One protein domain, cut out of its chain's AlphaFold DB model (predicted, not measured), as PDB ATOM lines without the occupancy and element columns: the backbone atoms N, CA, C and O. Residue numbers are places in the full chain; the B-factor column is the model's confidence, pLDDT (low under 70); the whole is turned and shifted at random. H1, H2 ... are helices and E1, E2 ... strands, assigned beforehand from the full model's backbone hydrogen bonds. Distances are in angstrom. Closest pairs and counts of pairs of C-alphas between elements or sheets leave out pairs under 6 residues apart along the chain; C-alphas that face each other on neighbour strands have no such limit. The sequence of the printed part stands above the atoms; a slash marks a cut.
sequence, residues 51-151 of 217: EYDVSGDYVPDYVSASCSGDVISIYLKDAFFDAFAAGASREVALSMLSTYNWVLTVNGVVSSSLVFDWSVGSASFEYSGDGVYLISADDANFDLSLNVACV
ATOM      1  N   GLU A  51     115.729 119.594 118.238       75.75
ATOM      2  CA  GLU A  51     116.559 120.513 117.475       75.75
ATOM      3  C   GLU A  51     115.783 120.936 116.233       75.75
ATOM      4  O   GLU A  51     115.100 120.131 115.591       75.75
ATOM      5  N   TYR A  52     115.852 122.223 115.911       75.38
ATOM      6  CA  TYR A  52     115.208 122.749 114.725       75.38
ATOM      7  C   TYR A  52     116.085 123.779 114.022       75.38
ATOM      8  O   TYR A  52     116.744 124.602 114.658       75.38
ATOM      9  N   ASP A  53     116.036 123.748 112.696       82.06
ATOM     10  CA  ASP A  53     116.644 124.750 111.829       82.06
ATOM     11  C   ASP A  53     115.551 125.465 111.030       82.06
ATOM     12  O   ASP A  53     114.644 124.831 110.481       82.06
ATOM     13  N   VAL A  54     115.619 126.795 110.997       81.38
ATOM     14  CA  VAL A  54     114.596 127.655 110.393       81.38
ATOM     15  C   VAL A  54     115.159 128.285 109.130       81.38
ATOM     16  O   VAL A  54     116.172 128.981 109.159       81.38
ATOM     17  N   SER A  55     114.464 128.094 108.014       81.69
ATOM     18  CA  SER A  55     114.834 128.640 106.709       81.69
ATOM     19  C   SER A  55     113.601 129.132 105.951       81.69
ATOM     20  O   SER A  55     112.485 128.677 106.199       81.69
ATOM     21  N   GLY A  56     113.784 130.079 105.031       77.38
ATOM     22  CA  GLY A  56     112.694 130.611 104.212       77.38
ATOM     23  C   GLY A  56     112.942 132.039 103.745       77.38
ATOM     24  O   GLY A  56     113.995 132.624 104.018       77.38
ATOM     25  N   ASP A  57     111.942 132.596 103.063       73.31
ATOM     26  CA  ASP A  57     111.955 133.980 102.576       73.31
ATOM     27  C   ASP A  57     111.981 134.988 103.735       73.31
ATOM     28  O   ASP A  57     112.558 136.074 103.634       73.31
ATOM     29  N   TYR A  58     111.428 134.585 104.881       70.56
ATOM     30  CA  TYR A  58     111.520 135.310 106.138       70.56
ATOM     31  C   TYR A  58     112.571 134.655 107.039       70.56
ATOM     32  O   TYR A  58     112.311 133.706 107.774       70.56
ATOM     33  N   VAL A  59     113.784 135.201 106.931       69.31
ATOM     34  CA  VAL A  59     115.017 134.856 107.662       69.31
ATOM     35  C   VAL A  59     114.775 134.722 109.188       69.31
ATOM     36  O   VAL A  59     113.898 135.411 109.720       69.31
ATOM     37  N   PRO A  60     115.569 133.919 109.935       66.81
ATOM     38  CA  PRO A  60     115.373 133.657 111.374       66.81
ATOM     39  C   PRO A  60     115.263 134.882 112.296       66.81
ATOM     40  O   PRO A  60     114.744 134.789 113.410       66.81
ATOM     41  N   ASP A  61     115.709 136.058 111.853       77.88
ATOM     42  CA  ASP A  61     115.567 137.305 112.611       77.88
ATOM     43  C   ASP A  61     114.103 137.709 112.826       77.88
ATOM     44  O   ASP A  61     113.788 138.406 113.793       77.88
ATOM     45  N   TYR A  62     113.201 137.222 111.975       79.19
ATOM     46  CA  TYR A  62     111.773 137.529 111.994       79.19
ATOM     47  C   TYR A  62     110.938 136.555 112.820       79.19
ATOM     48  O   TYR A  62     109.780 136.844 113.119       79.19
ATOM     49  N   VAL A  63     111.516 135.425 113.227       81.50
ATOM     50  CA  VAL A  63     110.771 134.321 113.831       81.50
ATOM     51  C   VAL A  63     111.477 133.825 115.093       81.50
ATOM     52  O   VAL A  63     112.695 133.919 115.243       81.50
ATOM     53  N   SER A  64     110.713 133.324 116.055       81.25
ATOM     54  CA  SER A  64     111.219 132.486 117.142       81.25
ATOM     55  C   SER A  64     110.347 131.251 117.258       81.25
ATOM     56  O   SER A  64     109.128 131.387 117.332       81.25
ATOM     57  N   ALA A  65     110.964 130.076 117.296       82.00
ATOM     58  CA  ALA A  65     110.266 128.825 117.536       82.00
ATOM     59  C   ALA A  65     110.543 128.325 118.959       82.00
ATOM     60  O   ALA A  65     111.568 128.636 119.567       82.00
ATOM     61  N   SER A  66     109.607 127.571 119.510       78.38
ATOM     62  CA  SER A  66     109.760 126.853 120.766       78.38
ATOM     63  C   SER A  66     108.986 125.546 120.695       78.38
ATOM     64  O   SER A  66     107.977 125.443 120.001       78.38
ATOM     65  N   CYS A  67     109.463 124.541 121.420       74.19
ATOM     66  CA  CYS A  67     108.788 123.256 121.539       74.19
ATOM     67  C   CYS A  67     108.438 123.034 123.009       74.19
ATOM     68  O   CYS A  67     109.252 123.314 123.889       74.19
ATOM     69  N   SER A  68     107.223 122.566 123.277       72.75
ATOM     70  CA  SER A  68     106.780 122.177 124.614       72.75
ATOM     71  C   SER A  68     105.974 120.892 124.500       72.75
ATOM     72  O   SER A  68     104.855 120.894 123.984       72.75
ATOM     73  N   GLY A  69     106.572 119.781 124.937       74.50
ATOM     74  CA  GLY A  69     106.026 118.446 124.697       74.50
ATOM     75  C   GLY A  69     105.837 118.188 123.200       74.50
ATOM     76  O   GLY A  69     106.753 118.412 122.416       74.50
ATOM     77  N   ASP A  70     104.631 117.784 122.808       82.56
ATOM     78  CA  ASP A  70     104.285 117.478 121.413       82.56
ATOM     79  C   ASP A  70     103.780 118.703 120.631       82.56
ATOM     80  O   ASP A  70     103.224 118.561 119.546       82.56
ATOM     81  N   VAL A  71     103.923 119.922 121.166       83.56
ATOM     82  CA  VAL A  71     103.457 121.148 120.503       83.56
ATOM     83  C   VAL A  71     104.640 122.018 120.107       83.56
ATOM     84  O   VAL A  71     105.422 122.466 120.951       83.56
ATOM     85  N   ILE A  72     104.724 122.321 118.815       87.44
ATOM     86  CA  ILE A  72     105.654 123.299 118.258       87.44
ATOM     87  C   ILE A  72     104.915 124.626 118.152       87.44
ATOM     88  O   ILE A  72     103.815 124.703 117.607       87.44
ATOM     89  N   SER A  73     105.514 125.677 118.697       86.31
ATOM     90  CA  SER A  73     105.003 127.042 118.659       86.31
ATOM     91  C   SER A  73     105.980 127.943 117.923       86.31
ATOM     92  O   SER A  73     107.192 127.856 118.097       86.31
ATOM     93  N   ILE A  74     105.445 128.835 117.107       88.56
ATOM     94  CA  ILE A  74     106.184 129.796 116.305       88.56
ATOM     95  C   ILE A  74     105.611 131.170 116.595       88.56
ATOM     96  O   ILE A  74     104.398 131.361 116.629       88.56
ATOM     97  N   TYR A  75     106.488 132.140 116.796       87.62
ATOM     98  CA  TYR A  75     106.128 133.521 117.052       87.62
ATOM     99  C   TYR A  75     106.820 134.439 116.048       87.62
ATOM    100  O   TYR A  75     108.038 134.363 115.860       87.62
ATOM    101  N   LEU A  76     106.035 135.312 115.417       86.62
ATOM    102  CA  LEU A  76     106.522 136.354 114.524       86.62
ATOM    103  C   LEU A  76     106.957 137.565 115.356       86.62
ATOM    104  O   LEU A  76     106.167 138.158 116.093       86.62
ATOM    105  N   LYS A  77     108.233 137.933 115.249       86.06
ATOM    106  CA  LYS A  77     108.815 139.080 115.956       86.06
ATOM    107  C   LYS A  77     108.340 140.395 115.346       86.06
ATOM    108  O   LYS A  77     107.996 140.455 114.173       86.06
ATOM    109  N   ASP A  78     108.424 141.485 116.105       83.62
ATOM    110  CA  ASP A  78     107.970 142.809 115.649       83.62
ATOM    111  C   ASP A  78     108.646 143.262 114.340       83.62
ATOM    112  O   ASP A  78     107.982 143.789 113.448       83.62
ATOM    113  N   ALA A  79     109.932 142.930 114.168       83.12
ATOM    114  CA  ALA A  79     110.696 143.211 112.951       83.12
ATOM    115  C   ALA A  79     110.058 142.628 111.675       83.12
ATOM    116  O   ALA A  79     110.254 143.172 110.587       83.12
ATOM    117  N   PHE A  80     109.298 141.531 111.791       83.75
ATOM    118  CA  PHE A  80     108.574 140.943 110.667       83.75
ATOM    119  C   PHE A  80     107.509 141.910 110.161       83.75
ATOM    120  O   PHE A  80     107.438 142.181 108.966       83.75
ATOM    121  N   PHE A  81     106.707 142.464 111.070       84.00
ATOM    122  CA  PHE A  81     105.606 143.357 110.722       84.00
ATOM    123  C   PHE A  81     106.113 144.680 110.142       84.00
ATOM    124  O   PHE A  81     105.537 145.182 109.175       84.00
ATOM    125  N   ASP A  82     107.232 145.186 110.667       82.62
ATOM    126  CA  ASP A  82     107.900 146.381 110.148       82.62
ATOM    127  C   ASP A  82     108.340 146.199 108.685       82.62
ATOM    128  O   ASP A  82     108.161 147.100 107.857       82.62
ATOM    129  N   ALA A  83     108.883 145.023 108.350       80.44
ATOM    130  CA  ALA A  83     109.322 144.688 106.998       80.44
ATOM    131  C   ALA A  83     108.152 144.337 106.061       80.44
ATOM    132  O   ALA A  83     108.136 144.761 104.906       80.44
ATOM    133  N   PHE A  84     107.167 143.584 106.557       79.19
ATOM    134  CA  PHE A  84     106.040 143.066 105.782       79.19
ATOM    135  C   PHE A  84     105.127 144.179 105.263       79.19
ATOM    136  O   PHE A  84     104.727 144.161 104.102       79.19
ATOM    137  N   ALA A  85     104.804 145.161 106.108       72.38
ATOM    138  CA  ALA A  85     103.781 146.153 105.788       72.38
ATOM    139  C   ALA A  85     104.315 147.581 105.589       72.38
ATOM    140  O   ALA A  85     103.514 148.515 105.535       72.38
ATOM    141  N   ALA A  86     105.640 147.762 105.480       70.69
ATOM    142  CA  ALA A  86     106.318 149.011 105.106       70.69
ATOM    143  C   ALA A  86     105.683 150.292 105.701       70.69
ATOM    144  O   ALA A  86     105.408 151.260 104.988       70.69
ATOM    145  N   GLY A  87     105.434 150.294 107.016       67.19
ATOM    146  CA  GLY A  87     104.850 151.428 107.745       67.19
ATOM    147  C   GLY A  87     103.372 151.293 108.134       67.19
ATOM    148  O   GLY A  87     102.822 152.237 108.703       67.19
ATOM    149  N   ALA A  88     102.717 150.156 107.875       77.31
ATOM    150  CA  ALA A  88     101.433 149.846 108.509       77.31
ATOM    151  C   ALA A  88     101.622 149.422 109.975       77.31
ATOM    152  O   ALA A  88     102.673 148.909 110.355       77.31
ATOM    153  N   SER A  89     100.594 149.619 110.805       84.81
ATOM    154  CA  SER A  89     100.639 149.154 112.193       84.81
ATOM    155  C   SER A  89     100.546 147.627 112.269       84.81
ATOM    156  O   SER A  89      99.993 146.975 111.375       84.81
ATOM    157  N   ARG A  90     101.051 147.055 113.366       85.38
ATOM    158  CA  ARG A  90     101.000 145.612 113.636       85.38
ATOM    159  C   ARG A  90      99.581 145.055 113.501       85.38
ATOM    160  O   ARG A  90      99.398 144.001 112.910       85.38
ATOM    161  N   GLU A  91      98.572 145.773 113.988       87.25
ATOM    162  CA  GLU A  91      97.169 145.346 113.925       87.25
ATOM    163  C   GLU A  91      96.664 145.244 112.481       87.25
ATOM    164  O   GLU A  91      95.911 144.328 112.149       87.25
ATOM    165  N   VAL A  92      97.095 146.161 111.608       87.06
ATOM    166  CA  VAL A  92      96.754 146.120 110.180       87.06
ATOM    167  C   VAL A  92      97.430 144.927 109.512       87.06
ATOM    168  O   VAL A  92      96.769 144.197 108.775       87.06
ATOM    169  N   ALA A  93      98.712 144.692 109.800       86.12
ATOM    170  CA  ALA A  93      99.444 143.554 109.254       86.12
ATOM    171  C   ALA A  93      98.839 142.213 109.706       86.12
ATOM    172  O   ALA A  93      98.603 141.339 108.879       86.12
ATOM    173  N   LEU A  94      98.499 142.074 110.990       87.56
ATOM    174  CA  LEU A  94      97.834 140.886 111.533       87.56
ATOM    175  C   LEU A  94      96.449 140.658 110.910       87.56
ATOM    176  O   LEU A  94      96.110 139.533 110.549       87.56
ATOM    177  N   SER A  95      95.670 141.728 110.721       87.25
ATOM    178  CA  SER A  95      94.380 141.663 110.027       87.25
ATOM    179  C   SER A  95      94.535 141.173 108.584       87.25
ATOM    180  O   SER A  95      93.803 140.280 108.165       87.25
ATOM    181  N   MET A  96      95.533 141.673 107.848       85.12
ATOM    182  CA  MET A  96      95.844 141.188 106.496       85.12
ATOM    183  C   MET A  96      96.274 139.718 106.495       85.12
ATOM    184  O   MET A  96      95.804 138.944 105.671       85.12
ATOM    185  N   LEU A  97      97.130 139.304 107.431       84.94
ATOM    186  CA  LEU A  97      97.591 137.915 107.511       84.94
ATOM    187  C   LEU A  97      96.435 136.948 107.798       84.94
ATOM    188  O   LEU A  97      96.402 135.851 107.246       84.94
ATOM    189  N   SER A  98      95.441 137.389 108.575       87.06
ATOM    190  CA  SER A  98      94.250 136.592 108.880       87.06
ATOM    191  C   SER A  98      93.350 136.295 107.675       87.06
ATOM    192  O   SER A  98      92.512 135.400 107.766       87.06
ATOM    193  N   THR A  99      93.502 137.008 106.549       87.56
ATOM    194  CA  THR A  99      92.689 136.753 105.348       87.56
ATOM    195  C   THR A  99      93.276 135.690 104.428       87.56
ATOM    196  O   THR A  99      92.565 135.229 103.536       87.56
ATOM    197  N   TYR A 100      94.549 135.323 104.597       86.88
ATOM    198  CA  TYR A 100      95.170 134.284 103.779       86.88
ATOM    199  C   TYR A 100      94.759 132.887 104.239       86.88
ATOM    200  O   TYR A 100      94.467 132.651 105.413       86.88
ATOM    201  N   ASN A 101      94.759 131.951 103.292       88.44
ATOM    202  CA  ASN A 101      94.547 130.544 103.585       88.44
ATOM    203  C   ASN A 101      95.888 129.894 103.919       88.44
ATOM    204  O   ASN A 101      96.686 129.601 103.030       88.44
ATOM    205  N   TRP A 102      96.140 129.705 105.208       89.25
ATOM    206  CA  TRP A 102      97.383 129.119 105.681       89.25
ATOM    207  C   TRP A 102      97.317 127.599 105.691       89.25
ATOM    208  O   TRP A 102      96.345 127.006 106.161       89.25
ATOM    209  N   VAL A 103      98.389 126.974 105.221       91.38
ATOM    210  CA  VAL A 103      98.517 125.529 105.105       91.38
ATOM    211  C   VAL A 103      99.791 125.091 105.813       91.38
ATOM    212  O   VAL A 103     100.866 125.650 105.603       91.38
ATOM    213  N   LEU A 104      99.666 124.065 106.653       91.75
ATOM    214  CA  LEU A 104     100.809 123.343 107.198       91.75
ATOM    215  C   LEU A 104     100.994 122.075 106.387       91.75
ATOM    216  O   LEU A 104     100.072 121.273 106.245       91.75
ATOM    217  N   THR A 105     102.207 121.869 105.906       91.25
ATOM    218  CA  THR A 105     102.611 120.646 105.231       91.25
ATOM    219  C   THR A 105     103.743 120.012 106.022       91.25
ATOM    220  O   THR A 105     104.788 120.629 106.199       91.25
ATOM    221  N   VAL A 106     103.557 118.777 106.483       92.00
ATOM    222  CA  VAL A 106     104.608 118.004 107.152       92.00
ATOM    223  C   VAL A 106     105.098 116.930 106.201       92.00
ATOM    224  O   VAL A 106     104.323 116.084 105.757       92.00
ATOM    225  N   ASN A 107     106.382 116.975 105.851       90.81
ATOM    226  CA  ASN A 107     107.005 116.029 104.922       90.81
ATOM    227  C   ASN A 107     106.230 115.875 103.596       90.81
ATOM    228  O   ASN A 107     106.110 114.782 103.044       90.81
ATOM    229  N   GLY A 108     105.674 116.976 103.085       88.44
ATOM    230  CA  GLY A 108     104.881 116.989 101.850       88.44
ATOM    231  C   GLY A 108     103.406 116.592 102.011       88.44
ATOM    232  O   GLY A 108     102.681 116.580 101.018       88.44
ATOM    233  N   VAL A 109     102.937 116.292 103.227       90.75
ATOM    234  CA  VAL A 109     101.537 115.946 103.517       90.75
ATOM    235  C   VAL A 109     100.849 117.082 104.267       90.75
ATOM    236  O   VAL A 109     101.344 117.543 105.292       90.75
ATOM    237  N   VAL A 110      99.690 117.524 103.776       90.81
ATOM    238  CA  VAL A 110      98.908 118.588 104.424       90.81
ATOM    239  C   VAL A 110      98.398 118.113 105.785       90.81
ATOM    240  O   VAL A 110      97.714 117.092 105.879       90.81
ATOM    241  N   SER A 111      98.710 118.882 106.825       89.62
ATOM    242  CA  SER A 111      98.245 118.673 108.191       89.62
ATOM    243  C   SER A 111      97.169 119.691 108.556       89.62
ATOM    244  O   SER A 111      97.273 120.876 108.246       89.62
ATOM    245  N   SER A 112      96.149 119.232 109.278       88.31
ATOM    246  CA  SER A 112      95.111 120.086 109.858       88.31
ATOM    247  C   SER A 112      95.433 120.552 111.284       88.31
ATOM    248  O   SER A 112      94.565 121.129 111.931       88.31
ATOM    249  N   SER A 113      96.629 120.260 111.808       88.94
ATOM    250  CA  SER A 113      97.014 120.592 113.190       88.94
ATOM    251  C   SER A 113      97.410 122.057 113.394       88.94
ATOM    252  O   SER A 113      97.658 122.463 114.526       88.94
ATOM    253  N   LEU A 114      97.467 122.849 112.322       90.69
ATOM    254  CA  LEU A 114      97.871 124.247 112.367       90.69
ATOM    255  C   LEU A 114      96.803 125.131 113.005       90.69
ATOM    256  O   LEU A 114      95.662 125.192 112.545       90.69
ATOM    257  N   VAL A 115      97.211 125.878 114.021       90.38
ATOM    258  CA  VAL A 115      96.391 126.874 114.701       90.38
ATOM    259  C   VAL A 115      97.143 128.196 114.701       90.38
ATOM    260  O   VAL A 115      98.293 128.254 115.122       90.38
ATOM    261  N   PHE A 116      96.490 129.268 114.255       88.31
ATOM    262  CA  PHE A 116      97.036 130.620 114.352       88.31
ATOM    263  C   PHE A 116      96.302 131.448 115.391       88.31
ATOM    264  O   PHE A 116      95.071 131.467 115.438       88.31
ATOM    265  N   ASP A 117      97.079 132.216 116.145       87.81
ATOM    266  CA  ASP A 117      96.602 133.337 116.932       87.81
ATOM    267  C   ASP A 117      97.146 134.646 116.342       87.81
ATOM    268  O   ASP A 117      98.226 135.146 116.678       87.81
ATOM    269  N   TRP A 118      96.351 135.229 115.445       85.19
ATOM    270  CA  TRP A 118      96.641 136.519 114.826       85.19
ATOM    271  C   TRP A 118      96.501 137.703 115.784       85.19
ATOM    272  O   TRP A 118      96.798 138.816 115.380       85.19
ATOM    273  N   SER A 119      96.072 137.530 117.037       81.38
ATOM    274  CA  SER A 119      96.110 138.644 117.998       81.38
ATOM    275  C   SER A 119      97.543 138.971 118.425       81.38
ATOM    276  O   SER A 119      97.871 140.126 118.701       81.38
ATOM    277  N   VAL A 120      98.411 137.958 118.418       82.19
ATOM    278  CA  VAL A 120      99.816 138.059 118.817       82.19
ATOM    279  C   VAL A 120     100.777 137.705 117.684       82.19
ATOM    280  O   VAL A 120     101.955 138.037 117.783       82.19
ATOM    281  N   GLY A 121     100.298 137.123 116.582       84.94
ATOM    282  CA  GLY A 121     101.149 136.688 115.475       84.94
ATOM    283  C   GLY A 121     101.901 135.405 115.811       84.94
ATOM    284  O   GLY A 121     103.095 135.299 115.535       84.94
ATOM    285  N   SER A 122     101.217 134.455 116.451       88.19
ATOM    286  CA  SER A 122     101.765 133.134 116.736       88.19
ATOM    287  C   SER A 122     101.032 132.042 115.968       88.19
ATOM    288  O   SER A 122      99.855 132.164 115.628       88.19
ATOM    289  N   ALA A 123     101.756 130.965 115.702       88.62
ATOM    290  CA  ALA A 123     101.245 129.731 115.138       88.62
ATOM    291  C   ALA A 123     101.649 128.576 116.048       88.62
ATOM    292  O   ALA A 123     102.750 128.583 116.596       88.62
ATOM    293  N   SER A 124     100.800 127.571 116.193       90.12
ATOM    294  CA  SER A 124     101.156 126.329 116.864       90.12
ATOM    295  C   SER A 124     100.605 125.126 116.120       90.12
ATOM    296  O   SER A 124      99.595 125.212 115.419       90.12
ATOM    297  N   PHE A 125     101.306 124.004 116.231       91.12
ATOM    298  CA  PHE A 125     100.907 122.743 115.627       91.12
ATOM    299  C   PHE A 125     101.506 121.560 116.382       91.12
ATOM    300  O   PHE A 125     102.522 121.674 117.067       91.12
ATOM    301  N   GLU A 126     100.843 120.417 116.253       89.06
ATOM    302  CA  GLU A 126     101.293 119.159 116.840       89.06
ATOM    303  C   GLU A 126     102.500 118.607 116.073       89.06
ATOM    304  O   GLU A 126     102.504 118.556 114.835       89.06
ATOM    305  N   TYR A 127     103.519 118.188 116.817       85.94
ATOM    306  CA  TYR A 127     104.639 117.425 116.301       85.94
ATOM    307  C   TYR A 127     104.133 116.057 115.837       85.94
ATOM    308  O   TYR A 127     103.496 115.312 116.573       85.94
ATOM    309  N   SER A 128     104.424 115.722 114.585       84.25
ATOM    310  CA  SER A 128     103.961 114.492 113.931       84.25
ATOM    311  C   SER A 128     105.104 113.566 113.503       84.25
ATOM    312  O   SER A 128     104.865 112.542 112.862       84.25
ATOM    313  N   GLY A 129     106.341 113.902 113.876       83.38
ATOM    314  CA  GLY A 129     107.549 113.165 113.515       83.38
ATOM    315  C   GLY A 129     108.647 114.056 112.943       83.38
ATOM    316  O   GLY A 129     108.444 115.244 112.682       83.38
ATOM    317  N   ASP A 130     109.821 113.466 112.748       86.50
ATOM    318  CA  ASP A 130     110.976 114.170 112.199       86.50
ATOM    319  C   ASP A 130     110.764 114.561 110.739       86.50
ATOM    320  O   ASP A 130     110.154 113.831 109.947       86.50
ATOM    321  N   GLY A 131     111.320 115.713 110.379       87.44
ATOM    322  CA  GLY A 131     111.400 116.184 109.010       87.44
ATOM    323  C   GLY A 131     110.982 117.637 108.851       87.44
ATOM    324  O   GLY A 131     111.171 118.469 109.736       87.44
ATOM    325  N   VAL A 132     110.460 117.956 107.671       89.25
ATOM    326  CA  VAL A 132     110.244 119.340 107.251       89.25
ATOM    327  C   VAL A 132     108.795 119.742 107.475       89.25
ATOM    328  O   VAL A 132     107.879 119.184 106.867       89.25
ATOM    329  N   TYR A 133     108.613 120.750 108.318       91.81
ATOM    330  CA  TYR A 133     107.360 121.442 108.565       91.81
ATOM    331  C   TYR A 133     107.373 122.730 107.756       91.81
ATOM    332  O   TYR A 133     108.143 123.647 108.035       91.81
ATOM    333  N   LEU A 134     106.528 122.790 106.736       90.88
ATOM    334  CA  LEU A 134     106.372 123.954 105.882       90.88
ATOM    335  C   LEU A 134     105.061 124.652 106.223       90.88
ATOM    336  O   LEU A 134     103.990 124.056 106.102       90.88
ATOM    337  N   ILE A 135     105.161 125.914 106.622       89.56
ATOM    338  CA  ILE A 135     104.025 126.818 106.754       89.56
ATOM    339  C   ILE A 135     104.057 127.757 105.563       89.56
ATOM    340  O   ILE A 135     105.013 128.516 105.395       89.56
ATOM    341  N   SER A 136     102.996 127.716 104.774       89.38
ATOM    342  CA  SER A 136     102.792 128.607 103.641       89.38
ATOM    343  C   SER A 136     101.387 129.191 103.685       89.38
ATOM    344  O   SER A 136     100.488 128.649 104.336       89.38
ATOM    345  N   ALA A 137     101.183 130.311 103.003       85.38
ATOM    346  CA  ALA A 137      99.851 130.840 102.751       85.38
ATOM    347  C   ALA A 137      99.626 130.937 101.244       85.38
ATOM    348  O   ALA A 137     100.436 131.532 100.535       85.38
ATOM    349  N   ASP A 138      98.515 130.374 100.765       68.69
ATOM    350  CA  ASP A 138      98.128 130.509  99.362       68.69
ATOM    351  C   ASP A 138      98.015 132.011  99.037       68.69
ATOM    352  O   ASP A 138      97.317 132.751  99.734       68.69
ATOM    353  N   ASP A 139      98.739 132.460  98.011       64.38
ATOM    354  CA  ASP A 139      98.854 133.855  97.548       64.38
ATOM    355  C   ASP A 139      99.660 134.835  98.426       64.38
ATOM    356  O   ASP A 139      99.862 135.985  98.019       64.38
ATOM    357  N   ALA A 140     100.184 134.414  99.581       65.06
ATOM    358  CA  ALA A 140     101.203 135.183 100.288       65.06
ATOM    359  C   ALA A 140     102.589 134.716  99.828       65.06
ATOM    360  O   ALA A 140     102.867 133.523  99.810       65.06
ATOM    361  N   ASN A 141     103.505 135.643  99.530       70.19
ATOM    362  CA  ASN A 141     104.936 135.322  99.381       70.19
ATOM    363  C   ASN A 141     105.563 135.032 100.757       70.19
ATOM    364  O   ASN A 141     106.562 135.644 101.126       70.19
ATOM    365  N   PHE A 142     104.910 134.201 101.565       79.69
ATOM    366  CA  PHE A 142     105.363 133.796 102.880       79.69
ATOM    367  C   PHE A 142     105.459 132.283 102.900       79.69
ATOM    368  O   PHE A 142     104.443 131.595 102.980       79.69
ATOM    369  N   ASP A 143     106.703 131.814 102.898       85.19
ATOM    370  CA  ASP A 143     107.062 130.424 103.114       85.19
ATOM    371  C   ASP A 143     108.068 130.343 104.265       85.19
ATOM    372  O   ASP A 143     109.122 130.991 104.254       85.19
ATOM    373  N   LEU A 144     107.733 129.531 105.267       86.44
ATOM    374  CA  LEU A 144     108.580 129.238 106.415       86.44
ATOM    375  C   LEU A 144     108.778 127.729 106.527       86.44
ATOM    376  O   LEU A 144     107.830 126.983 106.767       86.44
ATOM    377  N   SER A 145     110.024 127.293 106.393       87.69
ATOM    378  CA  SER A 145     110.427 125.899 106.503       87.69
ATOM    379  C   SER A 145     111.177 125.677 107.811       87.69
ATOM    380  O   SER A 145     112.242 126.255 108.040       87.69
ATOM    381  N   LEU A 146     110.643 124.798 108.652       87.38
ATOM    382  CA  LEU A 146     111.287 124.328 109.869       87.38
ATOM    383  C   LEU A 146     111.685 122.875 109.674       87.38
ATOM    384  O   LEU A 146     110.835 122.005 109.493       87.38
ATOM    385  N   ASN A 147     112.981 122.613 109.714       86.94
ATOM    386  CA  ASN A 147     113.484 121.256 109.777       86.94
ATOM    387  C   ASN A 147     113.555 120.858 111.246       86.94
ATOM    388  O   ASN A 147     114.333 121.452 111.982       86.94
ATOM    389  N   VAL A 148     112.716 119.917 111.670       85.25
ATOM    390  CA  VAL A 148     112.610 119.481 113.063       85.25
ATOM    391  C   VAL A 148     113.139 118.062 113.171       85.25
ATOM    392  O   VAL A 148     112.658 117.156 112.487       85.25
ATOM    393  N   ALA A 149     114.099 117.871 114.066       82.69
ATOM    394  CA  ALA A 149     114.598 116.568 114.456       82.69
ATOM    395  C   ALA A 149     114.411 116.397 115.964       82.69
ATOM    396  O   ALA A 149     114.850 117.218 116.771       82.69
ATOM    397  N   CYS A 150     113.751 115.314 116.352       72.62
ATOM    398  CA  CYS A 150     113.751 114.846 117.718       72.62
ATOM    399  C   CYS A 150     115.176 114.422 118.046       72.62
ATOM    400  O   CYS A 150     115.683 113.415 117.538       72.62
ATOM    401  N   VAL A 151     115.822 115.191 118.918       67.38
ATOM    402  CA  VAL A 151     117.064 114.754 119.527       67.38
ATOM    403  C   VAL A 151     116.640 113.743 120.572       67.38
ATOM    404  O   VAL A 151     116.431 114.038 121.748       67.38
TER     405      VAL A 151
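AT A GLANCE: This is residues 51 to 151 of the 217 residues of an uncharacterized protein of Prevotellaceae bacterium (UniProt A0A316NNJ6). Two antiparallel sheets stand face to face as a sandwich, their strands crossed at 41 degrees: E1, E9, E8, E4 and E5 make one layer, E2, E3, E7 and E6 the other. Two short helices, H1 and H2, sit together beyond one end of the sandwich, between E3 and E4 along the chain. The printed part has 101 residues, and the order is E1 E2 E3 H1 H2 E4 E5 E6 E7 E8 E9, a mixed class of helices and strands. It is compact, with a radius of gyration of the C-alphas of 13.1 A, yet elongated in outline, spanning 40 by 24 by 22 A.

IN THESE COORDINATES: Find C-alpha 51 at (116.559, 120.513, 117.475); from there E1 runs 17.1 A to residue 56. E2, residues 63 to 68, and E3, residues 71 to 76, follow. Look next for H1, residues 78 to 84, and H2, residues 90 to 97, which begins at C-alpha 90, (101.000, 145.612, 113.636). Then come E4, residues 101 to 106, E5, residues 109 to 111, E6, residues 115 to 117, and E7, residues 122 to 126. E8, residues 131 to 138, covers 21.8 A, and E9, residues 143 to 151, covers 24.8 A, ending at C-alpha 151, (117.064, 114.754, 119.527).

HOW THE PARTS SIT: Begin with the sheet E1 - E9 - E8 - E4 - E5, only just strongly twisted, with C-alphas up to 4.4 A off its best plane. Across E1 and E9 find N 53 and O 147 at 2.9 A; across the hairpin E8 and E9, N 133 and O 146 at 2.8 A; across E8 and E4, N 105 and O 134 at 2.8 A; across the hairpin E4 and E5, N 111 and O 104 at 2.8 A. In the sheet E2 - E3 - E7 - E6, look at N 66 and O 73, 2.8 A, in the hairpin E2 and E3; N 74 and O 123, 2.8 A, between E3 and E7; and N 115 and O 124, 2.8 A, in the hairpin E6 and E7. The parts of the two sheets that face each other are 9.8 A apart, centre to centre. E1 and E2 are near each other, with 10 pairs of C-alphas within 10 A. H1 and H2 touch, their closest C-alphas being those of Phe 81 and Arg 90, 5.9 A apart, and run the same way at a steep tilt of 54 degrees. Neither helix is on either sheet. In H1 and H2 every O i to N i+4 pair is within hydrogen-bond range.

THE WHOLE: The two C-alphas farthest apart are those of Gly 87 and Val 151, 40.4 A. The printed part has no cut and no long link; E1 to E2, with 6 residues between them, is short, and the other links are tight. Mean pLDDT of the printed part is 83.3; look for values under 70 at residues 59 to 60, 87, 138 to 140 and 151.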